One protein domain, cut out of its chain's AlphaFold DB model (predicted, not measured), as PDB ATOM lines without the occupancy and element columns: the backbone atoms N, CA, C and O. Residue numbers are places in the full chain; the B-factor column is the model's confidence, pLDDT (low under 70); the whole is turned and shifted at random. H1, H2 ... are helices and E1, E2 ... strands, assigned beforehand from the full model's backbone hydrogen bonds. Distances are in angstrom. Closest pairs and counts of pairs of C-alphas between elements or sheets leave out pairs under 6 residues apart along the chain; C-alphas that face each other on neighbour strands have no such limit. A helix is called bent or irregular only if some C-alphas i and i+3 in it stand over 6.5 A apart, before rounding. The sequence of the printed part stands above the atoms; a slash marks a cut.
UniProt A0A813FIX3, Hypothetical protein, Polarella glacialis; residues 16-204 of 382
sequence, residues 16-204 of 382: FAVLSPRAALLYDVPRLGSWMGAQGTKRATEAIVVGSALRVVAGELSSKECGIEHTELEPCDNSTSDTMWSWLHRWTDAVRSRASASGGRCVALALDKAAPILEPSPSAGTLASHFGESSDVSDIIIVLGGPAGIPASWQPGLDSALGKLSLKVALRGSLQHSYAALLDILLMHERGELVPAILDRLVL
ATOM      1  N   PHE A  16     180.777 260.454 280.482       80.00
ATOM      2  CA  PHE A  16     179.778 260.577 279.414       80.00
ATOM      3  C   PHE A  16     178.542 259.730 279.726       80.00
ATOM      4  O   PHE A  16     178.608 258.807 280.534       80.00
ATOM      5  N   ALA A  17     177.411 260.052 279.098       79.75
ATOM      6  CA  ALA A  17     176.152 259.350 279.307       79.75
ATOM      7  C   ALA A  17     175.626 258.753 277.995       79.75
ATOM      8  O   ALA A  17     175.829 259.292 276.912       79.75
ATOM      9  N   VAL A  18     174.912 257.639 278.085       81.12
ATOM     10  CA  VAL A  18     174.086 257.103 277.002       81.12
ATOM     11  C   VAL A  18     172.661 257.075 277.515       81.12
ATOM     12  O   VAL A  18     172.394 256.507 278.573       81.12
ATOM     13  N   LEU A  19     171.755 257.725 276.789       74.94
ATOM     14  CA  LEU A  19     170.387 257.936 277.237       74.94
ATOM     15  C   LEU A  19     169.418 257.160 276.362       74.94
ATOM     16  O   LEU A  19     169.529 257.100 275.142       74.94
ATOM     17  N   SER A  20     168.416 256.595 277.007       74.38
ATOM     18  CA  SER A  20     167.257 256.005 276.365       74.38
ATOM     19  C   SER A  20     166.005 256.454 277.121       74.38
ATOM     20  O   SER A  20     166.117 256.899 278.263       74.38
ATOM     21  N   PRO A  21     164.803 256.290 276.545       69.00
ATOM     22  CA  PRO A  21     163.565 256.614 277.256       69.00
ATOM     23  C   PRO A  21     163.392 255.892 278.594       69.00
ATOM     24  O   PRO A  21     162.595 256.324 279.413       69.00
ATOM     25  N   ARG A  22     164.087 254.766 278.784       77.38
ATOM     26  CA  ARG A  22     163.872 253.842 279.903       77.38
ATOM     27  C   ARG A  22     165.076 253.706 280.820       77.38
ATOM     28  O   ARG A  22     164.985 253.061 281.854       77.38
ATOM     29  N   ALA A  23     166.221 254.237 280.421       83.38
ATOM     30  CA  ALA A  23     167.468 254.007 281.125       83.38
ATOM     31  C   ALA A  23     168.514 255.045 280.746       83.38
ATOM     32  O   ALA A  23     168.579 255.483 279.593       83.38
ATOM     33  N   ALA A  24     169.378 255.349 281.704       85.38
ATOM     34  CA  ALA A  24     170.618 256.068 281.504       85.38
ATOM     35  C   ALA A  24     171.803 255.180 281.899       85.38
ATOM     36  O   ALA A  24     171.789 254.529 282.944       85.38
ATOM     37  N   LEU A  25     172.834 255.176 281.060       89.25
ATOM     38  CA  LEU A  25     174.130 254.572 281.347       89.25
ATOM     39  C   LEU A  25     175.152 255.692 281.498       89.25
ATOM     40  O   LEU A  25     175.372 256.449 280.557       89.25
ATOM     41  N   LEU A  26     175.761 255.807 282.668       90.06
ATOM     42  CA  LEU A  26     176.775 256.809 282.974       90.06
ATOM     43  C   LEU A  26     178.139 256.131 283.010       90.06
ATOM     44  O   LEU A  26     178.307 255.122 283.682       90.06
ATOM     45  N   TYR A  27     179.112 256.692 282.309       90.12
ATOM     46  CA  TYR A  27     180.468 256.171 282.238       90.12
ATOM     47  C   TYR A  27     181.409 257.156 282.923       90.12
ATOM     48  O   TYR A  27     181.536 258.294 282.478       90.12
ATOM     49  N   ASP A  28     182.084 256.718 283.980       89.44
ATOM     50  CA  ASP A  28     183.257 257.369 284.558       89.44
ATOM     51  C   ASP A  28     184.484 256.927 283.755       89.44
ATOM     52  O   ASP A  28     184.955 255.792 283.855       89.44
ATOM     53  N   VAL A  29     184.964 257.820 282.893       87.44
ATOM     54  CA  VAL A  29     185.993 257.518 281.896       87.44
ATOM     55  C   VAL A  29     187.342 257.158 282.541       87.44
ATOM     56  O   VAL A  29     187.943 256.165 282.118       87.44
ATOM     57  N   PRO A  30     187.829 257.870 283.580       87.25
ATOM     58  CA  PRO A  30     189.007 257.448 284.339       87.25
ATOM     59  C   PRO A  30     188.900 256.034 284.924       87.25
ATOM     60  O   PRO A  30     189.840 255.236 284.793       87.25
ATOM     61  N   ARG A  31     187.763 255.701 285.551       91.75
ATOM     62  CA  ARG A  31     187.541 254.364 286.129       91.75
ATOM     63  C   ARG A  31     187.457 253.291 285.055       91.75
ATOM     64  O   ARG A  31     188.134 252.272 285.175       91.75
ATOM     65  N   LEU A  32     186.717 253.557 283.982       91.81
ATOM     66  CA  LEU A  32     186.622 252.664 282.833       91.81
ATOM     67  C   LEU A  32     188.001 252.397 282.228       91.81
ATOM     68  O   LEU A  32     188.345 251.248 281.971       91.81
ATOM     69  N   GLY A  33     188.821 253.436 282.049       89.88
ATOM     70  CA  GLY A  33     190.182 253.309 281.527       89.88
ATOM     71  C   GLY A  33     191.082 252.446 282.410       89.88
ATOM     72  O   GLY A  33     191.810 251.593 281.902       89.88
ATOM     73  N   SER A  34     190.999 252.623 283.730       91.00
ATOM     74  CA  SER A  34     191.754 251.813 284.694       91.00
ATOM     75  C   SER A  34     191.311 250.349 284.677       91.00
ATOM     76  O   SER A  34     192.147 249.446 284.621       91.00
ATOM     77  N   TRP A  35     189.999 250.107 284.646       94.19
ATOM     78  CA  TRP A  35     189.435 248.768 284.528       94.19
ATOM     79  C   TRP A  35     189.843 248.090 283.212       94.19
ATOM     80  O   TRP A  35     190.330 246.962 283.223       94.19
ATOM     81  N   MET A  36     189.750 248.793 282.080       92.31
ATOM     82  CA  MET A  36     190.195 248.307 280.770       92.31
ATOM     83  C   MET A  36     191.682 247.941 280.744       92.31
ATOM     84  O   MET A  36     192.056 246.913 280.168       92.31
ATOM     85  N   GLY A  37     192.522 248.758 281.387       90.81
ATOM     86  CA  GLY A  37     193.945 248.482 281.555       90.81
ATOM     87  C   GLY A  37     194.193 247.201 282.352       90.81
ATOM     88  O   GLY A  37     195.016 246.381 281.945       90.81
ATOM     89  N   ALA A  38     193.426 246.974 283.426       92.12
ATOM     90  CA  ALA A  38     193.481 245.739 284.209       92.12
ATOM     91  C   ALA A  38     193.033 244.502 283.405       92.12
ATOM     92  O   ALA A  38     193.573 243.418 283.606       92.12
ATOM     93  N   GLN A  39     192.116 244.665 282.444       91.75
ATOM     94  CA  GLN A  39     191.723 243.610 281.496       91.75
ATOM     95  C   GLN A  39     192.751 243.379 280.368       91.75
ATOM     96  O   GLN A  39     192.521 242.564 279.476       91.75
ATOM     97  N   GLY A  40     193.877 244.105 280.350       89.50
ATOM     98  CA  GLY A  40     194.898 243.997 279.301       89.50
ATOM     99  C   GLY A  40     194.481 244.611 277.960       89.50
ATOM    100  O   GLY A  40     195.121 244.372 276.933       89.50
ATOM    101  N   THR A  41     193.415 245.413 277.947       86.94
ATOM    102  CA  THR A  41     192.893 246.033 276.729       86.94
ATOM    103  C   THR A  41     193.488 247.425 276.551       86.94
ATOM    104  O   THR A  41     193.469 248.252 277.455       86.94
ATOM    105  N   LYS A  42     194.056 247.685 275.368       83.62
ATOM    106  CA  LYS A  42     194.723 248.961 275.046       83.62
ATOM    107  C   LYS A  42     193.880 249.897 274.184       83.62
ATOM    108  O   LYS A  42     194.358 250.963 273.822       83.62
ATOM    109  N   ARG A  43     192.670 249.486 273.798       81.88
ATOM    110  CA  ARG A  43     191.774 250.258 272.925       81.88
ATOM    111  C   ARG A  43     190.334 250.091 273.372       81.88
ATOM    112  O   ARG A  43     189.934 248.982 273.723       81.88
ATOM    113  N   ALA A  44     189.563 251.171 273.304       81.88
ATOM    114  CA  ALA A  44     188.116 251.109 273.448       81.88
ATOM    115  C   ALA A  44     187.531 250.407 272.218       81.88
ATOM    116  O   ALA A  44     187.681 250.877 271.094       81.88
ATOM    117  N   THR A  45     186.907 249.250 272.422       82.56
ATOM    118  CA  THR A  45     186.132 248.550 271.390       82.56
ATOM    119  C   THR A  45     184.667 248.534 271.797       82.56
ATOM    120  O   THR A  45     184.349 248.673 272.977       82.56
ATOM    121  N   GLU A  46     183.766 248.330 270.840       81.50
ATOM    122  CA  GLU A  46     182.330 248.213 271.122       81.50
ATOM    123  C   GLU A  46     182.035 247.106 272.144       81.50
ATOM    124  O   GLU A  46     181.329 247.334 273.122       81.50
ATOM    125  N   ALA A  47     182.658 245.934 271.975       86.19
ATOM    126  CA  ALA A  47     182.512 244.807 272.894       86.19
ATOM    127  C   ALA A  47     182.922 245.159 274.334       86.19
ATOM    128  O   ALA A  47     182.349 244.633 275.282       86.19
ATOM    129  N   ILE A  48     183.890 246.061 274.505       88.75
ATOM    130  CA  ILE A  48     184.314 246.520 275.826       88.75
ATOM    131  C   ILE A  48     183.378 247.617 276.332       88.75
ATOM    132  O   ILE A  48     182.844 247.482 277.423       88.75
ATOM    133  N   VAL A  49     183.151 248.690 275.573       86.75
ATOM    134  CA  VAL A  49     182.374 249.847 276.054       86.75
ATOM    135  C   VAL A  49     180.903 249.474 276.238       86.75
ATOM    136  O   VAL A  49     180.361 249.596 277.332       86.75
ATOM    137  N   VAL A  50     180.268 248.958 275.186       86.31
ATOM    138  CA  VAL A  50     178.844 248.598 275.194       86.31
ATOM    139  C   VAL A  50     178.639 247.276 275.917       86.31
ATOM    140  O   VAL A  50     177.745 247.164 276.753       86.31
ATOM    141  N   GLY A  51     179.484 246.279 275.642       90.12
ATOM    142  CA  GLY A  51     179.349 244.966 276.272       90.12
ATOM    143  C   GLY A  51     179.481 245.032 277.792       90.12
ATOM    144  O   GLY A  51     178.693 244.401 278.489       90.12
ATOM    145  N   SER A  52     180.388 245.852 278.336       93.50
ATOM    146  CA  SER A  52     180.492 246.017 279.796       93.50
ATOM    147  C   SER A  52     179.266 246.696 280.388       93.50
ATOM    148  O   SER A  52     178.801 246.282 281.444       93.50
ATOM    149  N   ALA A  53     178.692 247.682 279.697       91.62
ATOM    150  CA  ALA A  53     177.459 248.313 280.145       91.62
ATOM    151  C   ALA A  53     176.286 247.325 280.168       91.62
ATOM    152  O   ALA A  53     175.551 247.274 281.149       91.62
ATOM    153  N   LEU A  54     176.155 246.477 279.142       91.69
ATOM    154  CA  LEU A  54     175.149 245.411 279.120       91.69
ATOM    155  C   LEU A  54     175.353 244.407 280.262       91.69
ATOM    156  O   LEU A  54     174.382 243.984 280.880       91.69
ATOM    157  N   ARG A  55     176.604 244.074 280.595       95.75
ATOM    158  CA  ARG A  55     176.928 243.210 281.740       95.75
ATOM    159  C   ARG A  55     176.595 243.862 283.082       95.75
ATOM    160  O   ARG A  55     176.136 243.166 283.980       95.75
ATOM    161  N   VAL A  56     176.772 245.179 283.219       96.06
ATOM    162  CA  VAL A  56     176.313 245.924 284.407       96.06
ATOM    163  C   VAL A  56     174.794 245.875 284.521       96.06
ATOM    164  O   VAL A  56     174.276 245.585 285.595       96.06
ATOM    165  N   VAL A  57     174.076 246.097 283.416       92.75
ATOM    166  CA  VAL A  57     172.606 246.006 283.378       92.75
ATOM    167  C   VAL A  57     172.127 244.600 283.754       92.75
ATOM    168  O   VAL A  57     171.161 244.463 284.496       92.75
ATOM    169  N   ALA A  58     172.824 243.560 283.291       94.44
ATOM    170  CA  ALA A  58     172.533 242.166 283.627       94.44
ATOM    171  C   ALA A  58     172.951 241.762 285.058       94.44
ATOM    172  O   ALA A  58     172.656 240.649 285.486       94.44
ATOM    173  N   GLY A  59     173.649 242.632 285.799       95.88
ATOM    174  CA  GLY A  59     174.183 242.327 287.131       95.88
ATOM    175  C   GLY A  59     175.423 241.420 287.133       95.88
ATOM    176  O   GLY A  59     175.852 240.973 288.192       95.88
ATOM    177  N   GLU A  60     176.020 241.158 285.969       97.62
ATOM    178  CA  GLU A  60     177.220 240.324 285.803       97.62
ATOM    179  C   GLU A  60     178.530 241.077 286.079       97.62
ATOM    180  O   GLU A  60     179.590 240.462 286.219       97.62
ATOM    181  N   LEU A  61     178.483 242.410 286.076       97.06
ATOM    182  CA  LEU A  61     179.632 243.279 286.299       97.06
ATOM    183  C   LEU A  61     179.264 244.369 287.305       97.06
ATOM    184  O   LEU A  61     178.230 245.023 287.181       97.06
ATOM    185  N   SER A  62     180.121 244.587 288.300       96.62
ATOM    186  CA  SER A  62     179.892 245.625 289.300       96.62
ATOM    187  C   SER A  62     180.141 247.010 288.709       96.62
ATOM    188  O   SER A  62     181.207 247.301 288.160       96.62
ATOM    189  N   SER A  63     179.174 247.905 288.902       95.25
ATOM    190  CA  SER A  63     179.290 249.310 288.511       95.25
ATOM    191  C   SER A  63     180.518 249.995 289.130       95.25
ATOM    192  O   SER A  63     181.238 250.734 288.457       95.25
ATOM    193  N   LYS A  64     180.826 249.684 290.398       94.94
ATOM    194  CA  LYS A  64     181.973 250.260 291.116       94.94
ATOM    195  C   LYS A  64     183.318 249.846 290.519       94.94
ATOM    196  O   LYS A  64     184.275 250.605 290.626       94.94
ATOM    197  N   GLU A  65     183.388 248.659 289.918       94.31
ATOM    198  CA  GLU A  65     184.623 248.109 289.353       94.31
ATOM    199  C   GLU A  65     184.943 248.706 287.986       94.31
ATOM    200  O   GLU A  65     186.086 249.072 287.729       94.31
ATOM    201  N   CYS A  66     183.938 248.807 287.113       94.50
ATOM    202  CA  CYS A  66     184.126 249.263 285.736       94.50
ATOM    203  C   CYS A  66     183.857 250.759 285.535       94.50
ATOM    204  O   CYS A  66     184.166 251.292 284.473       94.50
ATOM    205  N   GLY A  67     183.283 251.442 286.531       94.12
ATOM    206  CA  GLY A  67     182.910 252.850 286.424       94.12
ATOM    207  C   GLY A  67     181.683 253.103 285.549       94.12
ATOM    208  O   GLY A  67     181.491 254.233 285.118       94.12
ATOM    209  N   ILE A  68     180.873 252.082 285.261       94.81
ATOM    210  CA  ILE A  68     179.636 252.229 284.487       94.81
ATOM    211  C   ILE A  68     178.453 252.119 285.443       94.81
ATOM    212  O   ILE A  68     178.279 251.090 286.090       94.81
ATOM    213  N   GLU A  69     177.634 253.157 285.556       94.44
ATOM    214  CA  GLU A  69     176.409 253.169 286.360       94.44
ATOM    215  C   GLU A  69     175.187 253.025 285.452       94.44
ATOM    216  O   GLU A  69     175.090 253.671 284.411       94.44
ATOM    217  N   HIS A  70     174.238 252.182 285.857       93.12
ATOM    218  CA  HIS A  70     172.949 252.028 285.193       93.12
ATOM    219  C   HIS A  70     171.856 252.605 286.088       93.12
ATOM    220  O   HIS A  70     171.730 252.218 287.247       93.12
ATOM    221  N   THR A  71     171.073 253.537 285.549       89.94
ATOM    222  CA  THR A  71     169.883 254.084 286.203       89.94
ATOM    223  C   THR A  71     168.677 253.770 285.340       89.94
ATOM    224  O   THR A  71     168.581 254.266 284.216       89.94
ATOM    225  N   GLU A  72     167.754 252.966 285.859       86.38
ATOM    226  CA  GLU A  72     166.460 252.770 285.215       86.38
ATOM    227  C   GLU A  72     165.625 254.046 285.373       86.38
ATOM    228  O   GLU A  72     165.520 254.625 286.456       86.38
ATOM    229  N   LEU A  73     165.078 254.522 284.262       81.69
ATOM    230  CA  LEU A  73     164.153 255.643 284.218       81.69
ATOM    231  C   LEU A  73     162.769 255.007 284.090       81.69
ATOM    232  O   LEU A  73     162.408 254.547 283.006       81.69
ATOM    233  N   GLU A  74     162.057 254.875 285.213       67.00
ATOM    234  CA  GLU A  74     160.800 254.119 285.274       67.00
ATOM    235  C   GLU A  74     159.832 254.517 284.142       67.00
ATOM    236  O   GLU A  74     159.600 255.711 283.908       67.00
ATOM    237  N   PRO A  75     159.224 253.537 283.448       55.28
ATOM    238  CA  PRO A  75     158.168 253.809 282.493       55.28
ATOM    239  C   PRO A  75     156.882 254.179 283.249       55.28
ATOM    240  O   PRO A  75     156.042 253.327 283.510       55.28
ATOM    241  N   CYS A  76     156.705 255.449 283.612       44.56
ATOM    242  CA  CYS A  76     155.386 255.947 283.998       44.56
ATOM    243  C   CYS A  76     154.471 256.014 282.770       44.56
ATOM    244  O   CYS A  76     154.710 256.792 281.838       44.56
ATOM    245  N   ASP A  77     153.405 255.220 282.794       50.22
ATOM    246  CA  ASP A  77     152.324 255.239 281.817       50.22
ATOM    247  C   ASP A  77     151.904 256.694 281.512       50.22
ATOM    248  O   ASP A  77     151.433 257.440 282.371       50.22
ATOM    249  N   ASN A  78     152.164 257.132 280.278       51.16
ATOM    250  CA  ASN A  78     151.756 258.405 279.666       51.16
ATOM    251  C   ASN A  78     152.243 259.742 280.286       51.16
ATOM    252  O   ASN A  78     151.987 260.785 279.689       51.16
ATOM    253  N   SER A  79     152.993 259.746 281.395       53.19
ATOM    254  CA  SER A  79     153.659 260.943 281.981       53.19
ATOM    255  C   SER A  79     155.199 260.871 281.937       53.19
ATOM    256  O   SER A  79     155.918 261.653 282.555       53.19
ATOM    257  N   THR A  80     155.710 259.923 281.156       56.22
ATOM    258  CA  THR A  80     157.089 259.413 281.118       56.22
ATOM    259  C   THR A  80     158.159 260.449 280.766       56.22
ATOM    260  O   THR A  80     159.325 260.280 281.126       56.22
ATOM    261  N   SER A  81     157.798 261.522 280.058       60.06
ATOM    262  CA  SER A  81     158.758 262.557 279.664       60.06
ATOM    263  C   SER A  81     159.308 263.312 280.869       60.06
ATOM    264  O   SER A  81     160.505 263.587 280.923       60.06
ATOM    265  N   ASP A  82     158.466 263.613 281.854       69.75
ATOM    266  CA  ASP A  82     158.818 264.572 282.900       69.75
ATOM    267  C   ASP A  82     159.858 263.998 283.862       69.75
ATOM    268  O   ASP A  82     160.766 264.716 284.285       69.75
ATOM    269  N   THR A  83     159.808 262.692 284.134       78.94
ATOM    270  CA  THR A  83     160.797 262.002 284.975       78.94
ATOM    271  C   THR A  83     162.165 261.936 284.295       78.94
ATOM    272  O   THR A  83     163.174 262.270 284.921       78.94
ATOM    273  N   MET A  84     162.210 261.573 283.006       83.38
ATOM    274  CA  MET A  84     163.451 261.538 282.222       83.38
ATOM    275  C   MET A  84     164.075 262.933 282.120       83.38
ATOM    276  O   MET A  84     165.263 263.094 282.400       83.38
ATOM    277  N   TRP A  85     163.289 263.953 281.760       86.81
ATOM    278  CA  TRP A  85     163.792 265.321 281.645       86.81
ATOM    279  C   TRP A  85     164.236 265.874 282.996       86.81
ATOM    280  O   TRP A  85     165.303 266.473 283.075       86.81
ATOM    281  N   SER A  86     163.494 265.618 284.076       87.19
ATOM    282  CA  SER A  86     163.884 266.036 285.432       87.19
ATOM    283  C   SER A  86     165.170 265.358 285.903       87.19
ATOM    284  O   SER A  86     165.987 265.971 286.593       87.19
ATOM    285  N   TRP A  87     165.371 264.085 285.557       86.75
ATOM    286  CA  TRP A  87     166.640 263.402 285.795       86.75
ATOM    287  C   TRP A  87     167.764 264.046 284.978       86.75
ATOM    288  O   TRP A  87     168.792 264.409 285.551       86.75
ATOM    289  N   LEU A  88     167.539 264.271 283.679       87.06
ATOM    290  CA  LEU A  88     168.545 264.838 282.786       87.06
ATOM    291  C   LEU A  88     168.942 266.250 283.215       87.06
ATOM    292  O   LEU A  88     170.129 266.536 283.264       87.06
ATOM    293  N   HIS A  89     167.980 267.093 283.593       91.06
ATOM    294  CA  HIS A  89     168.221 268.426 284.147       91.06
ATOM    295  C   HIS A  89     169.095 268.371 285.402       91.06
ATOM    296  O   HIS A  89     170.128 269.029 285.463       91.06
ATOM    297  N   ARG A  90     168.729 267.544 286.391       90.19
ATOM    298  CA  ARG A  90     169.515 267.419 287.631       90.19
ATOM    299  C   ARG A  90     170.938 266.944 287.358       90.19
ATOM    300  O   ARG A  90     171.879 267.448 287.967       90.19
ATOM    301  N   TRP A  91     171.095 265.980 286.455       88.00
ATOM    302  CA  TRP A  91     172.404 265.454 286.102       88.00
ATOM    303  C   TRP A  91     173.243 266.476 285.319       88.00
ATOM    304  O   TRP A  91     174.382 266.736 285.704       88.00
ATOM    305  N   THR A  92     172.690 267.122 284.285       89.88
ATOM    306  CA  THR A  92     173.412 268.143 283.504       89.88
ATOM    307  C   THR A  92     173.785 269.346 284.369       89.88
ATOM    308  O   THR A  92     174.900 269.850 284.248       89.88
ATOM    309  N   ASP A  93     172.918 269.773 285.289       91.81
ATOM    310  CA  ASP A  93     173.203 270.858 286.231       91.81
ATOM    311  C   ASP A  93     174.316 270.496 287.218       91.81
ATOM    312  O   ASP A  93     175.178 271.332 287.503       91.81
ATOM    313  N   ALA A  94     174.366 269.247 287.692       90.44
ATOM    314  CA  ALA A  94     175.461 268.771 288.535       90.44
ATOM    315  C   ALA A  94     176.804 268.786 287.783       90.44
ATOM    316  O   ALA A  94     177.804 269.275 288.315       90.44
ATOM    317  N   VAL A  95     176.828 268.317 286.529       87.50
ATOM    318  CA  VAL A  95     178.035 268.335 285.684       87.50
ATOM    319  C   VAL A  95     178.476 269.774 285.392       87.50
ATOM    320  O   VAL A  95     179.649 270.098 285.559       87.50
ATOM    321  N   ARG A  96     177.548 270.672 285.034       89.44
ATOM    322  CA  ARG A  96     177.848 272.100 284.813       89.44
ATOM    323  C   ARG A  96     178.375 272.789 286.059       89.44
ATOM    324  O   ARG A  96     179.298 273.593 285.958       89.44
ATOM    325  N   SER A  97     177.793 272.494 287.219       91.50
ATOM    326  CA  SER A  97     178.232 273.067 288.495       91.50
ATOM    327  C   SER A  97     179.659 272.635 288.817       91.50
ATOM    328  O   SER A  97     180.468 273.461 289.233       91.50
ATOM    329  N   ARG A  98     180.000 271.367 288.553       88.50
ATOM    330  CA  ARG A  98     181.363 270.842 288.699       88.50
ATOM    331  C   ARG A  98     182.346 271.491 287.724       88.50
ATOM    332  O   ARG A  98     183.396 271.934 288.173       88.50
ATOM    333  N   ALA A  99     181.986 271.595 286.444       87.81
ATOM    334  CA  ALA A  99     182.794 272.283 285.437       87.81
ATOM    335  C   ALA A  99     183.048 273.748 285.827       87.81
ATOM    336  O   ALA A  99     184.169 274.237 285.789       87.81
ATOM    337  N   SER A 100     182.008 274.435 286.303       89.88
ATOM    338  CA  SER A 100     182.118 275.826 286.754       89.88
ATOM    339  C   SER A 100     183.016 275.953 287.990       89.88
ATOM    340  O   SER A 100     183.793 276.898 288.093       89.88
ATOM    341  N   ALA A 101     182.943 274.997 288.923       89.81
ATOM    342  CA  ALA A 101     183.774 274.981 290.125       89.81
ATOM    343  C   ALA A 101     185.266 274.748 289.827       89.81
ATOM    344  O   ALA A 101     186.110 275.221 290.585       89.81
ATOM    345  N   SER A 102     185.603 274.061 288.729       86.00
ATOM    346  CA  SER A 102     186.984 273.921 288.244       86.00
ATOM    347  C   SER A 102     187.445 275.087 287.360       86.00
ATOM    348  O   SER A 102     188.580 275.073 286.889       86.00
ATOM    349  N   GLY A 103     186.596 276.099 287.140       88.12
ATOM    350  CA  GLY A 103     186.874 277.228 286.246       88.12
ATOM    351  C   GLY A 103     186.717 276.902 284.756       88.12
ATOM    352  O   GLY A 103     187.056 277.736 283.920       88.12
ATOM    353  N   GLY A 104     186.209 275.714 284.424       87.88
ATOM    354  CA  GLY A 104     185.952 275.277 283.058       87.88
ATOM    355  C   GLY A 104     184.500 275.459 282.617       87.88
ATOM    356  O   GLY A 104     183.637 275.964 283.340       87.88
ATOM    357  N   ARG A 105     184.216 275.013 281.390       88.50
ATOM    358  CA  ARG A 105     182.862 274.939 280.825       88.50
ATOM    359  C   ARG A 105     182.463 273.506 280.502       88.50
ATOM    360  O   ARG A 105     183.285 272.687 280.099       88.50
ATOM    361  N   CYS A 106     181.166 273.242 280.634       89.06
ATOM    362  CA  CYS A 106     180.554 271.996 280.201       89.06
ATOM    363  C   CYS A 106     179.900 272.191 278.830       89.06
ATOM    364  O   CYS A 106     179.064 273.085 278.673       89.06
ATOM    365  N   VAL A 107     180.227 271.331 277.866       91.25
ATOM    366  CA  VAL A 107     179.609 271.327 276.528       91.25
ATOM    367  C   VAL A 107     178.813 270.047 276.339       91.25
ATOM    368  O   VAL A 107     179.288 268.969 276.685       91.25
ATOM    369  N   ALA A 108     177.609 270.146 275.787       90.50
ATOM    370  CA  ALA A 108     176.794 268.981 275.477       90.50
ATOM    371  C   ALA A 108     176.809 268.675 273.974       90.50
ATOM    372  O   ALA A 108     176.570 269.556 273.158       90.50
ATOM    373  N   LEU A 109     177.056 267.423 273.605       90.94
ATOM    374  CA  LEU A 109     177.028 266.903 272.244       90.94
ATOM    375  C   LEU A 109     175.820 265.985 272.084       90.94
ATOM    376  O   LEU A 109     175.815 264.869 272.600       90.94
ATOM    377  N   ALA A 110     174.803 266.439 271.363       89.69
ATOM    378  CA  ALA A 110     173.668 265.609 270.982       89.69
ATOM    379  C   ALA A 110     173.952 264.948 269.630       89.69
ATOM    380  O   ALA A 110     174.133 265.628 268.617       89.69
ATOM    381  N   LEU A 111     174.009 263.619 269.618       87.81
ATOM    382  CA  LEU A 111     174.351 262.856 268.425       87.81
ATOM    383  C   LEU A 111     173.102 262.628 267.581       87.81
ATOM    384  O   LEU A 111     172.206 261.869 267.957       87.81
ATOM    385  N   ASP A 112     173.053 263.306 266.438       85.44
ATOM    386  CA  ASP A 112     171.890 263.357 265.558       85.44
ATOM    387  C   ASP A 112     172.320 263.142 264.105       85.44
ATOM    388  O   ASP A 112     173.216 263.812 263.595       85.44
ATOM    389  N   LYS A 113     171.653 262.218 263.411       82.12
ATOM    390  CA  LYS A 113     171.919 261.905 262.001       82.12
ATOM    391  C   LYS A 113     171.745 263.121 261.084       82.12
ATOM    392  O   LYS A 113     172.424 263.202 260.065       82.12
ATOM    393  N   ALA A 114     170.815 264.020 261.402       84.00
ATOM    394  CA  ALA A 114     170.515 265.189 260.580       84.00
ATOM    395  C   ALA A 114     171.474 266.365 260.826       84.00
ATOM    396  O   ALA A 114     171.415 267.365 260.110       84.00
ATOM    397  N   ALA A 115     172.334 266.275 261.840       87.38
ATOM    398  CA  ALA A 115     173.239 267.354 262.186       87.38
ATOM    399  C   ALA A 115     174.476 267.416 261.261       87.38
ATOM    400  O   ALA A 115     174.714 266.528 260.444       87.38
ATOM    401  N   PRO A 116     175.284 268.482 261.335       87.81
ATOM    402  CA  PRO A 116     176.562 268.545 260.632       87.81
ATOM    403  C   PRO A 116     177.595 267.602 261.253       87.81
ATOM    404  O   PRO A 116     177.618 267.421 262.471       87.81
ATOM    405  N   ILE A 117     178.485 267.044 260.432       88.06
ATOM    406  CA  ILE A 117     179.541 266.153 260.919       88.06
ATOM    407  C   ILE A 117     180.563 266.955 261.731       88.06
ATOM    408  O   ILE A 117     181.065 267.977 261.257       88.06
ATOM    409  N   LEU A 118     180.899 266.481 262.933       88.56
ATOM    410  CA  LEU A 118     182.052 266.998 263.671       88.56
ATOM    411  C   LEU A 118     183.307 266.381 263.068       88.56
ATOM    412  O   LEU A 118     183.628 265.227 263.331       88.56
ATOM    413  N   GLU A 119     183.991 267.131 262.212       84.12
ATOM    414  CA  GLU A 119     185.253 266.671 261.636       84.12
ATOM    415  C   GLU A 119     186.408 267.508 262.174       84.12
ATOM    416  O   GLU A 119     186.308 268.741 262.129       84.12
ATOM    417  N   PRO A 120     187.500 266.861 262.609       82.44
ATOM    418  CA  PRO A 120     188.686 267.563 263.062       82.44
ATOM    419  C   PRO A 120     189.285 268.382 261.914       82.44
ATOM    420  O   PRO A 120     189.296 267.950 260.757       82.44
ATOM    421  N   SER A 121     189.771 269.577 262.235       78.62
ATOM    422  CA  SER A 121     190.614 270.376 261.346       78.62
ATOM    423  C   SER A 121     192.085 270.202 261.762       78.62
ATOM    424  O   SER A 121     192.368 270.074 262.954       78.62
ATOM    425  N   PRO A 122     193.042 270.180 260.819       73.81
ATOM    426  CA  PRO A 122     194.469 270.238 261.135       73.81
ATOM    427  C   PRO A 122     194.852 271.453 261.996       73.81
ATOM    428  O   PRO A 122     195.796 271.372 262.778       73.81
ATOM    429  N   SER A 123     194.104 272.550 261.879       70.31
ATOM    430  CA  SER A 123     194.238 273.768 262.678       70.31
ATOM    431  C   SER A 123     193.277 273.813 263.870       70.31
ATOM    432  O   SER A 123     193.088 274.880 264.461       70.31
ATOM    433  N   ALA A 124     192.692 272.678 264.266       68.12
ATOM    434  CA  ALA A 124     191.662 272.669 265.294       68.12
ATOM    435  C   ALA A 124     192.141 273.267 266.622       68.12
ATOM    436  O   ALA A 124     193.255 272.998 267.078       68.12
ATOM    437  N   GLY A 125     191.293 274.086 267.251       65.50
ATOM    438  CA  GLY A 125     191.602 274.805 268.494       65.50
ATOM    439  C   GLY A 125     192.437 276.078 268.301       65.50
ATOM    440  O   GLY A 125     192.487 276.923 269.199       65.50
ATOM    441  N   THR A 126     193.039 276.279 267.123       71.31
ATOM    442  CA  THR A 126     193.740 277.534 266.780       71.31
ATOM    443  C   THR A 126     192.747 278.679 266.602       71.31
ATOM    444  O   THR A 126     193.039 279.817 266.951       71.31
ATOM    445  N   LEU A 127     191.544 278.381 266.102       69.81
ATOM    446  CA  LEU A 127     190.486 279.371 265.936       69.81
ATOM    447  C   LEU A 127     189.991 279.867 267.290       69.81
ATOM    448  O   LEU A 127     190.077 281.057 267.567       69.81
ATOM    449  N   ALA A 128     189.561 278.964 268.170       70.75
ATOM    450  CA  ALA A 128     189.055 279.357 269.483       70.75
ATOM    451  C   ALA A 128     190.088 280.120 270.327       70.75
ATOM    452  O   ALA A 128     189.749 281.113 270.969       70.75
ATOM    453  N   SER A 129     191.364 279.722 270.262       70.56
ATOM    454  CA  SER A 129     192.441 280.483 270.906       70.56
ATOM    455  C   SER A 129     192.645 281.866 270.277       70.56
ATOM    456  O   SER A 129     192.915 282.824 271.001       70.56
ATOM    457  N   HIS A 130     192.460 282.011 268.962       67.94
ATOM    458  CA  HIS A 130     192.558 283.302 268.284       67.94
ATOM    459  C   HIS A 130     191.422 284.266 268.667       67.94
ATOM    460  O   HIS A 130     191.685 285.459 268.835       67.94
ATOM    461  N   PHE A 131     190.197 283.768 268.856       66.50
ATOM    462  CA  PHE A 131     189.051 284.578 269.299       66.50
ATOM    463  C   PHE A 131     189.057 284.868 270.809       66.50
ATOM    464  O   PHE A 131     188.121 285.457 271.340       66.50
ATOM    465  N   GLY A 132     190.123 284.488 271.523       62.75
ATOM    466  CA  GLY A 132     190.238 284.752 272.954       62.75
ATOM    467  C   GLY A 132     189.253 283.945 273.799       62.75
ATOM    468  O   GLY A 132     189.071 284.261 274.976       62.75
ATOM    469  N   GLU A 133     188.647 282.887 273.248       66.44
ATOM    470  CA  GLU A 133     187.887 281.924 274.037       66.44
ATOM    471  C   GLU A 133     188.860 281.063 274.852       66.44
ATOM    472  O   GLU A 133     189.176 279.924 274.513       66.44
ATOM    473  N   SER A 134     189.334 281.610 275.968       56.56
ATOM    474  CA  SER A 134     190.195 280.905 276.921       56.56
ATOM    475  C   SER A 134     189.428 279.929 277.818       56.56
ATOM    476  O   SER A 134     189.983 279.426 278.789       56.56
ATOM    477  N   SER A 135     188.130 279.714 277.579       60.88
ATOM    478  CA  SER A 135     187.344 278.812 278.417       60.88
ATOM    479  C   SER A 135     187.658 277.362 278.073       60.88
ATOM    480  O   SER A 135     187.167 276.813 277.076       60.88
ATOM    481  N   ASP A 136     188.452 276.753 278.946       81.44
ATOM    482  CA  ASP A 136     188.772 275.336 278.934       81.44
ATOM    483  C   ASP A 136     187.482 274.522 279.063       81.44
ATOM    484  O   ASP A 136     186.743 274.607 280.049       81.44
ATOM    485  N   VAL A 137     187.169 273.740 278.032       86.56
ATOM    486  CA  VAL A 137     186.126 272.717 278.131       86.56
ATOM    487  C   VAL A 137     186.655 271.641 279.074       86.56
ATOM    488  O   VAL A 137     187.555 270.887 278.704       86.56
ATOM    489  N   SER A 138     186.130 271.600 280.298       84.62
ATOM    490  CA  SER A 138     186.545 270.637 281.327       84.62
ATOM    491  C   SER A 138     185.705 269.368 281.302       84.62
ATOM    492  O   SER A 138     186.185 268.295 281.661       84.62
ATOM    493  N   ASP A 139     184.444 269.498 280.890       85.56
ATOM    494  CA  ASP A 139     183.466 268.423 280.899       85.56
ATOM    495  C   ASP A 139     182.704 268.411 279.568       85.56
ATOM    496  O   ASP A 139     182.267 269.447 279.058       85.56
ATOM    497  N   ILE A 140     182.522 267.219 279.002       86.75
ATOM    498  CA  ILE A 140     181.732 267.013 277.787       86.75
ATOM    499  C   ILE A 140     180.625 266.019 278.108       86.75
ATOM    500  O   ILE A 140     180.885 264.886 278.497       86.75
ATOM    501  N   ILE A 141     179.383 266.436 277.910       86.25
ATOM    502  CA  ILE A 141     178.214 265.568 277.987       86.25
ATOM    503  C   ILE A 141     177.952 265.039 276.588       86.25
ATOM    504  O   ILE A 141     177.670 265.816 275.691       86.25
ATOM    505  N   ILE A 142     178.002 263.730 276.384       86.00
ATOM    506  CA  ILE A 142     177.560 263.124 275.124       86.00
ATOM    507  C   ILE A 142     176.145 262.597 275.348       86.00
ATOM    508  O   ILE A 142     175.883 261.979 276.375       86.00
ATOM    509  N   VAL A 143     175.234 262.862 274.416       85.75
ATOM    510  CA  VAL A 143     173.889 262.286 274.386       85.75
ATOM    511  C   VAL A 143     173.736 261.484 273.111       85.75
ATOM    512  O   VAL A 143     173.784 262.017 272.005       85.75
ATOM    513  N   LEU A 144     173.512 260.190 273.290       83.31
ATOM    514  CA  LEU A 144     173.319 259.236 272.214       83.31
ATOM    515  C   LEU A 144     171.875 258.737 272.232       83.31
ATOM    516  O   LEU A 144     171.412 258.275 273.270       83.31
ATOM    517  N   GLY A 145     171.182 258.821 271.095       78.19
ATOM    518  CA  GLY A 145     169.870 258.196 270.919       78.19
ATOM    519  C   GLY A 145     169.957 256.687 270.662       78.19
ATOM    520  O   GLY A 145     171.024 256.134 270.393       78.19
ATOM    521  N   GLY A 146     168.803 256.017 270.696       74.56
ATOM    522  CA  GLY A 146     168.693 254.609 270.306       74.56
ATOM    523  C   GLY A 146     168.944 254.377 268.804       74.56
ATOM    524  O   GLY A 146     169.300 255.304 268.077       74.56
ATOM    525  N   PRO A 147     168.710 253.158 268.285       72.31
ATOM    526  CA  PRO A 147     168.930 252.832 266.869       72.31
ATOM    527  C   PRO A 147     168.148 253.713 265.880       72.31
ATOM    528  O   PRO A 147     168.596 253.943 264.763       72.31
ATOM    529  N   ALA A 148     166.983 254.225 266.289       75.25
ATOM    530  CA  ALA A 148     166.179 255.157 265.497       75.25
ATOM    531  C   ALA A 148     166.645 256.626 265.609       75.25
ATOM    532  O   ALA A 148     166.043 257.507 265.001       75.25
ATOM    533  N   GLY A 149     167.707 256.895 266.375       77.56
ATOM    534  CA  GLY A 149     168.156 258.236 266.729       77.56
ATOM    535  C   GLY A 149     167.324 258.871 267.845       77.56
ATOM    536  O   GLY A 149     166.593 258.194 268.572       77.56
ATOM    537  N   ILE A 150     167.473 260.186 267.992       79.69
ATOM    538  CA  ILE A 150     166.693 261.005 268.923       79.69
ATOM    539  C   ILE A 150     165.435 261.489 268.184       79.69
ATOM    540  O   ILE A 150     165.565 262.156 267.155       79.69
ATOM    541  N   PRO A 151     164.216 261.179 268.665       84.19
ATOM    542  CA  PRO A 151     162.989 261.655 268.035       84.19
ATOM    543  C   PRO A 151     162.937 263.186 267.969       84.19
ATOM    544  O   PRO A 151     163.292 263.870 268.927       84.19
ATOM    545  N   ALA A 152     162.414 263.746 266.875       86.69
ATOM    546  CA  ALA A 152     162.269 265.199 266.734       86.69
ATOM    547  C   ALA A 152     161.412 265.824 267.854       86.69
ATOM    548  O   ALA A 152     161.690 266.934 268.302       86.69
ATOM    549  N   SER A 153     160.418 265.087 268.361       88.12
ATOM    550  CA  SER A 153     159.572 265.505 269.488       88.12
ATOM    551  C   SER A 153     160.338 265.696 270.799       88.12
ATOM    552  O   SER A 153     159.855 266.387 271.690       88.12
ATOM    553  N   TRP A 154     161.527 265.105 270.933       87.00
ATOM    554  CA  TRP A 154     162.363 265.216 272.128       87.00
ATOM    555  C   TRP A 154     163.306 266.409 272.095       87.00
ATOM    556  O   TRP A 154     163.798 266.820 273.141       87.00
ATOM    557  N   GLN A 155     163.552 266.974 270.914       88.06
ATOM    558  CA  GLN A 155     164.520 268.050 270.726       88.06
ATOM    559  C   GLN A 155     164.246 269.260 271.637       88.06
ATOM    560  O   GLN A 155     165.196 269.710 272.263       88.06
ATOM    561  N   PRO A 156     162.997 269.738 271.838       90.69
ATOM    562  CA  PRO A 156     162.744 270.856 272.751       90.69
ATOM    563  C   PRO A 156     163.117 270.550 274.208       90.69
ATOM    564  O   PRO A 156     163.714 271.386 274.884       90.69
ATOM    565  N   GLY A 157     162.793 269.345 274.691       89.75
ATOM    566  CA  GLY A 157     163.145 268.907 276.046       89.75
ATOM    567  C   GLY A 157     164.650 268.712 276.207       89.75
ATOM    568  O   GLY A 157     165.228 269.116 277.214       89.75
ATOM    569  N   LEU A 158     165.301 268.177 275.173       88.62
ATOM    570  CA  LEU A 158     166.742 267.977 275.144       88.62
ATOM    571  C   LEU A 158     167.492 269.308 275.113       88.62
ATOM    572  O   LEU A 158     168.398 269.507 275.912       88.62
ATOM    573  N   ASP A 159     167.090 270.233 274.246       90.44
ATOM    574  CA  ASP A 159     167.688 271.563 274.137       90.44
ATOM    575  C   ASP A 159     167.491 272.349 275.451       90.44
ATOM    576  O   ASP A 159     168.418 273.009 275.927       90.44
ATOM    577  N   SER A 160     166.335 272.197 276.112       92.50
ATOM    578  CA  SER A 160     166.087 272.735 277.459       92.50
ATOM    579  C   SER A 160     167.022 272.129 278.516       92.50
ATOM    580  O   SER A 160     167.643 272.858 279.290       92.50
ATOM    581  N   ALA A 161     167.169 270.802 278.540       90.81
ATOM    582  CA  ALA A 161     167.975 270.097 279.538       90.81
ATOM    583  C   ALA A 161     169.486 270.259 279.334       90.81
ATOM    584  O   ALA A 161     170.234 270.374 280.309       90.81
ATOM    585  N   LEU A 162     169.946 270.308 278.081       89.75
ATOM    586  CA  LEU A 162     171.347 270.493 277.690       89.75
ATOM    587  C   LEU A 162     171.780 271.964 277.659       89.75
ATOM    588  O   LEU A 162     172.980 272.241 277.766       89.75
ATOM    589  N   GLY A 163     170.832 272.899 277.670       88.75
ATOM    590  CA  GLY A 163     171.102 274.326 277.783       88.75
ATOM    591  C   GLY A 163     171.739 274.912 276.520       88.75
ATOM    592  O   GLY A 163     171.774 274.292 275.465       88.75
ATOM    593  N   LYS A 164     172.251 276.144 276.632       84.88
ATOM    594  CA  LYS A 164     172.722 276.934 275.477       84.88
ATOM    595  C   LYS A 164     173.967 276.377 274.781       84.88
ATOM    596  O   LYS A 164     174.171 276.662 273.610       84.88
ATOM    597  N   LEU A 165     174.798 275.617 275.493       83.31
ATOM    598  CA  LEU A 165     176.038 275.036 274.966       83.31
ATOM    599  C   LEU A 165     175.807 273.602 274.472       83.31
ATOM    600  O   LEU A 165     176.589 272.698 274.772       83.31
ATOM    601  N   SER A 166     174.700 273.389 273.760       89.25
ATOM    602  CA  SER A 166     174.390 272.126 273.105       89.25
ATOM    603  C   SER A 166     174.773 272.196 271.625       89.25
ATOM    604  O   SER A 166     174.336 273.064 270.870       89.25
ATOM    605  N   LEU A 167     175.621 271.268 271.195       90.44
ATOM    606  CA  LEU A 167     175.999 271.082 269.805       90.44
ATOM    607  C   LEU A 167     175.347 269.810 269.286       90.44
ATOM    608  O   LEU A 167     175.550 268.724 269.829       90.44
ATOM    609  N   LYS A 168     174.593 269.938 268.196       90.31
ATOM    610  CA  LYS A 168     174.106 268.779 267.447       90.31
ATOM    611  C   LYS A 168     175.196 268.354 266.475       90.31
ATOM    612  O   LYS A 168     175.693 269.175 265.699       90.31
ATOM    613  N   VAL A 169     175.571 267.085 266.539       88.12
ATOM    614  CA  VAL A 169     176.690 266.523 265.786       88.12
ATOM    615  C   VAL A 169     176.234 265.256 265.080       88.12
ATOM    616  O   VAL A 169     175.775 264.315 265.726       88.12
ATOM    617  N   ALA A 170     176.393 265.217 263.760       85.56
ATOM    618  CA  ALA A 170     176.327 263.963 263.031       85.56
ATOM    619  C   ALA A 170     177.674 263.270 263.075       85.56
ATOM    620  O   ALA A 170     178.739 263.885 263.149       85.56
ATOM    621  N   LEU A 171     177.617 261.954 262.988       70.00
ATOM    622  CA  LEU A 171     178.800 261.119 262.907       70.00
ATOM    623  C   LEU A 171     178.718 260.298 261.633       70.00
ATOM    624  O   LEU A 171     177.634 260.042 261.098       70.00
ATOM    625  N   ARG A 172     179.885 259.965 261.089       71.38
ATOM    626  CA  ARG A 172     179.982 259.303 259.792       71.38
ATOM    627  C   ARG A 172     179.463 257.874 259.935       71.38
ATOM    628  O   ARG A 172     180.058 257.059 260.624       71.38
ATOM    629  N   GLY A 173     178.337 257.569 259.291       62.72
ATOM    630  CA  GLY A 173     177.732 256.250 259.431       62.72
ATOM    631  C   GLY A 173     176.348 256.076 258.809       62.72
ATOM    632  O   GLY A 173     175.647 257.050 258.549       62.72
ATOM    633  N   SER A 174     175.949 254.823 258.559       57.62
ATOM    634  CA  SER A 174     174.591 254.455 258.127       57.62
ATOM    635  C   SER A 174     173.631 254.247 259.324       57.62
ATOM    636  O   SER A 174     173.880 254.710 260.430       57.62
ATOM    637  N   LEU A 175     172.473 253.606 259.132       54.75
ATOM    638  CA  LEU A 175     171.363 253.576 260.108       54.75
ATOM    639  C   LEU A 175     171.648 252.847 261.444       54.75
ATOM    640  O   LEU A 175     170.930 253.082 262.404       54.75
ATOM    641  N   GLN A 176     172.675 251.997 261.543       58.25
ATOM    642  CA  GLN A 176     173.002 251.230 262.771       58.25
ATOM    643  C   GLN A 176     174.071 251.878 263.687       58.25
ATOM    644  O   GLN A 176     174.722 251.193 264.466       58.25
ATOM    645  N   HIS A 177     174.335 253.182 263.554       62.62
ATOM    646  CA  HIS A 177     175.664 253.734 263.873       62.62
ATOM    647  C   HIS A 177     175.780 254.512 265.180       62.62
ATOM    648  O   HIS A 177     176.799 255.159 265.367       62.62
ATOM    649  N   SER A 178     174.826 254.444 266.109       68.56
ATOM    650  CA  SER A 178     174.990 255.103 267.414       68.56
ATOM    651  C   SER A 178     176.244 254.607 268.166       68.56
ATOM    652  O   SER A 178     176.937 255.389 268.815       68.56
ATOM    653  N   TYR A 179     176.628 253.342 267.980       72.44
ATOM    654  CA  TYR A 179     177.869 252.790 268.535       72.44
ATOM    655  C   TYR A 179     179.130 253.210 267.773       72.44
ATOM    656  O   TYR A 179     180.116 253.592 268.398       72.44
ATOM    657  N   ALA A 180     179.099 253.191 266.435       76.44
ATOM    658  CA  ALA A 180     180.215 253.662 265.609       76.44
ATOM    659  C   ALA A 180     180.490 255.155 265.849       76.44
ATOM    660  O   ALA A 180     181.632 255.565 266.006       76.44
ATOM    661  N   ALA A 181     179.421 255.933 265.985       78.19
ATOM    662  CA  ALA A 181     179.421 257.319 266.413       78.19
ATOM    663  C   ALA A 181     180.145 257.520 267.754       78.19
ATOM    664  O   ALA A 181     181.079 258.317 267.853       78.19
ATOM    665  N   LEU A 182     179.724 256.791 268.790       79.38
ATOM    666  CA  LEU A 182     180.360 256.873 270.100       79.38
ATOM    667  C   LEU A 182     181.847 256.504 270.014       79.38
ATOM    668  O   LEU A 182     182.682 257.202 270.582       79.38
ATOM    669  N   LEU A 183     182.182 255.446 269.271       80.06
ATOM    670  CA  LEU A 183     183.563 255.029 269.056       80.06
ATOM    671  C   LEU A 183     184.386 256.117 268.356       80.06
ATOM    672  O   LEU A 183     185.490 256.402 268.805       80.06
ATOM    673  N   ASP A 184     183.857 256.755 267.313       82.94
ATOM    674  CA  ASP A 184     184.533 257.843 266.603       82.94
ATOM    675  C   ASP A 184     184.820 259.030 267.529       82.94
ATOM    676  O   ASP A 184     185.932 259.557 267.520       82.94
ATOM    677  N   ILE A 185     183.865 259.411 268.384       85.44
ATOM    678  CA  ILE A 185     184.083 260.468 269.383       85.44
ATOM    679  C   ILE A 185     185.144 260.057 270.401       85.44
ATOM    680  O   ILE A 185     186.026 260.858 270.718       85.44
ATOM    681  N   LEU A 186     185.095 258.822 270.901       82.38
ATOM    682  CA  LEU A 186     186.099 258.318 271.838       82.38
ATOM    683  C   LEU A 186     187.490 258.257 271.190       82.38
ATOM    684  O   LEU A 186     188.473 258.608 271.839       82.38
ATOM    685  N   LEU A 187     187.584 257.897 269.908       82.31
ATOM    686  CA  LEU A 187     188.831 257.912 269.141       82.31
ATOM    687  C   LEU A 187     189.333 259.340 268.890       82.31
ATOM    688  O   LEU A 187     190.530 259.593 269.005       82.31
ATOM    689  N   MET A 188     188.447 260.291 268.578       85.38
ATOM    690  CA  MET A 188     188.803 261.712 268.490       85.38
ATOM    691  C   MET A 188     189.309 262.237 269.836       85.38
ATOM    692  O   MET A 188     190.274 263.001 269.882       85.38
ATOM    693  N   HIS A 189     188.690 261.815 270.940       84.38
ATOM    694  CA  HIS A 189     189.134 262.161 272.290       84.38
ATOM    695  C   HIS A 189     190.514 261.582 272.600       84.38
ATOM    696  O   HIS A 189     191.401 262.308 273.048       84.38
ATOM    697  N   GLU A 190     190.728 260.300 272.295       80.31
ATOM    698  CA  GLU A 190     192.019 259.620 272.438       80.31
ATOM    699  C   GLU A 190     193.121 260.380 271.679       80.31
ATOM    700  O   GLU A 190     194.172 260.715 272.241       80.31
ATOM    701  N   ARG A 191     192.842 260.775 270.429       82.94
ATOM    702  CA  ARG A 191     193.755 261.571 269.589       82.94
ATOM    703  C   ARG A 191     193.977 262.995 270.102       82.94
ATOM    704  O   ARG A 191     194.980 263.611 269.751       82.94
ATOM    705  N   GLY A 192     193.119 263.497 270.991       82.44
ATOM    706  CA  GLY A 192     193.149 264.881 271.469       82.44
ATOM    707  C   GLY A 192     192.564 265.883 270.483       82.44
ATOM    708  O   GLY A 192     192.852 267.068 270.583       82.44
ATOM    709  N   GLU A 193     191.764 265.406 269.535       87.81
ATOM    710  CA  GLU A 193     191.143 266.205 268.478       87.81
ATOM    711  C   GLU A 193     189.717 266.636 268.850       87.81
ATOM    712  O   GLU A 193     189.192 267.586 268.275       87.81
ATOM    713  N   LEU A 194     189.089 265.967 269.828       88.31
ATOM    714  CA  LEU A 194     187.696 266.219 270.205       88.31
ATOM    715  C   LEU A 194     187.467 267.633 270.747       88.31
ATOM    716  O   LEU A 194     186.652 268.364 270.193       88.31
ATOM    717  N   VAL A 195     188.171 268.022 271.815       88.94
ATOM    718  CA  VAL A 195     188.003 269.354 272.427       88.94
ATOM    719  C   VAL A 195     188.293 270.466 271.413       88.94
ATOM    720  O   VAL A 195     187.427 271.320 271.246       88.94
ATOM    721  N   PRO A 196     189.412 270.444 270.663       87.56
ATOM    722  CA  PRO A 196     189.650 271.416 269.599       87.56
ATOM    723  C   PRO A 196     188.512 271.507 268.571       87.56
ATOM    724  O   PRO A 196     188.051 272.602 268.267       87.56
ATOM    725  N   ALA A 197     187.995 270.369 268.093       89.75
ATOM    726  CA  ALA A 197     186.893 270.361 267.132       89.75
ATOM    727  C   ALA A 197     185.589 270.934 267.718       89.75
ATOM    728  O   ALA A 197     184.832 271.597 267.010       89.75
ATOM    729  N   ILE A 198     185.314 270.687 269.003       90.69
ATOM    730  CA  ILE A 198     184.171 271.274 269.718       90.69
ATOM    731  C   ILE A 198     184.323 272.788 269.810       90.69
ATOM    732  O   ILE A 198     183.377 273.510 269.514       90.69
ATOM    733  N   LEU A 199     185.505 273.257 270.208       88.94
ATOM    734  CA  LEU A 199     185.814 274.674 270.344       88.94
ATOM    735  C   LEU A 199     185.609 275.417 269.021       88.94
ATOM    736  O   LEU A 199     184.879 276.403 268.978       88.94
ATOM    737  N   ASP A 200     186.151 274.891 267.922       87.25
ATOM    738  CA  ASP A 200     185.942 275.480 266.595       87.25
ATOM    739  C   ASP A 200     184.457 275.524 266.219       87.25
ATOM    740  O   ASP A 200     184.007 276.447 265.548       87.25
ATOM    741  N   ARG A 201     183.677 274.527 266.653       88.69
ATOM    742  CA  ARG A 201     182.246 274.432 266.357       88.69
ATOM    743  C   ARG A 201     181.380 275.360 267.208       88.69
ATOM    744  O   ARG A 201     180.269 275.674 266.782       88.69
ATOM    745  N   LEU A 202     181.859 275.764 268.384       88.12
ATOM    746  CA  LEU A 202     181.216 276.786 269.212       88.12
ATOM    747  C   LEU A 202     181.386 278.180 268.604       88.12
ATOM    748  O   LEU A 202     180.460 278.979 268.687       88.12
ATOM    749  N   VAL A 203     182.530 278.429 267.963       86.44
ATOM    750  CA  VAL A 203     182.851 279.718 267.340       86.44
ATOM    751  C   VAL A 203     182.281 279.823 265.924       86.44
ATOM    752  O   VAL A 203     181.678 280.828 265.567       86.44
ATOM    753  N   LEU A 204     182.449 278.783 265.102       84.94
ATOM    754  CA  LEU A 204     182.075 278.814 263.688       84.94
ATOM    755  C   LEU A 204     180.757 278.095 263.414       84.94
ATOM    756  O   LEU A 204     180.517 276.959 263.843       84.94
TER     757      LEU A 204
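AT A GLANCE: This is residues 16 to 204 of the 382 residues of the protein "Hypothetical protein" of Polarella glacialis (UniProt A0A813FIX3). Two small three-stranded sheets stand edge to edge, E1 beside E5, as a wall with helices over both faces: long H4 reaches over part of both sheets, with H6 beside it, while H2, H7 and H8 cover the other side. H1 and H3 sit at one end of the antiparallel sheet E1 E2 E3, and small H5 packs on H8, away from the parallel sheet E5 E4 E6, with its centre the farthest of all elements from the mean of the C-alphas, 23.8 A. The 189 printed residues hold eight named helices and six strands, in the order E1 E2 H1 H2 H3 E3 H4 E4 H5 E5 H6 E6 H7 H8; the class is mixed, helices and strands. The whole is compact and rounded, with a radius of gyration of the C-alphas of 16.6 A and spans of 48 by 44 by 38 A.

IN THESE COORDINATES: Find C-alpha 16 at (179.778, 260.577, 279.414), where E1, residues 16 to 20, begins; E2, 23 to 28, follows. Next come H1, 29 to 38, H2, 46 to 57, H3, 63 to 66, and E3, 68 to 72. From C-alpha 80 at (157.089, 259.413, 281.118), H4 runs 32.2 A to residue 101. Then read E4, 105 to 111, 19.3 A; H5, 126 to 130; and E5, 137 to 144, 19.5 A. H6, 152 to 162, is irregular, with C-alphas 153 and 156 7.0 A apart. E6, 166 to 169, H7, 178 to 191, 20.0 A, and H8, 194 to 203, ending at (182.851, 279.718, 267.340), complete the set.

HOW THE PARTS SIT: E1 and E2 form a hairpin, with N 18 and O 25 2.8 A apart; N 26 of E2 and O 69 of E3 are also 2.8 A apart. The closest C-alphas of E1 and E5 are Val 18 and Leu 144, 5.3 A. In the second sheet, look at N 109 and O 141, 2.7 A, and N 167 and O 108, 2.8 A. E4, H5, E5 is a strand-helix-strand unit, two parallel neighbours with a helix between; E5, H6, E6 is a split one, with E4 between its strands; both crossovers are right-handed. This sheet has three layers, H4 and H6 on one face, H7 and H8 on the other. H4 touches H6 at His 89 and Ala 161, C-alphas 4.9 A apart. H2 and H4 lie on opposite faces of the first sheet. H1 touches H3 at Leu 32 and Cys 66, 5.1 A between C-alphas. H5 touches H8 at Ala 128 and Asp 200, 5.7 A between C-alphas. Every O i to N i+4 pair is within hydrogen-bond range in H1, H2, H5, H7 and H8, against 17 of 18 in H4 and 5 of 7 in H6; H3 is too short for one.

THE WHOLE: The C-alphas farthest apart, of Asp 77 and His 130, are 50.9 A apart. The printed part has no cut, and the link from E4 to H5 is long. Mean pLDDT of the printed part is 83.1; look for values under 70 at residues 74 to 82, 130 to 135 and 173 to 178, among others.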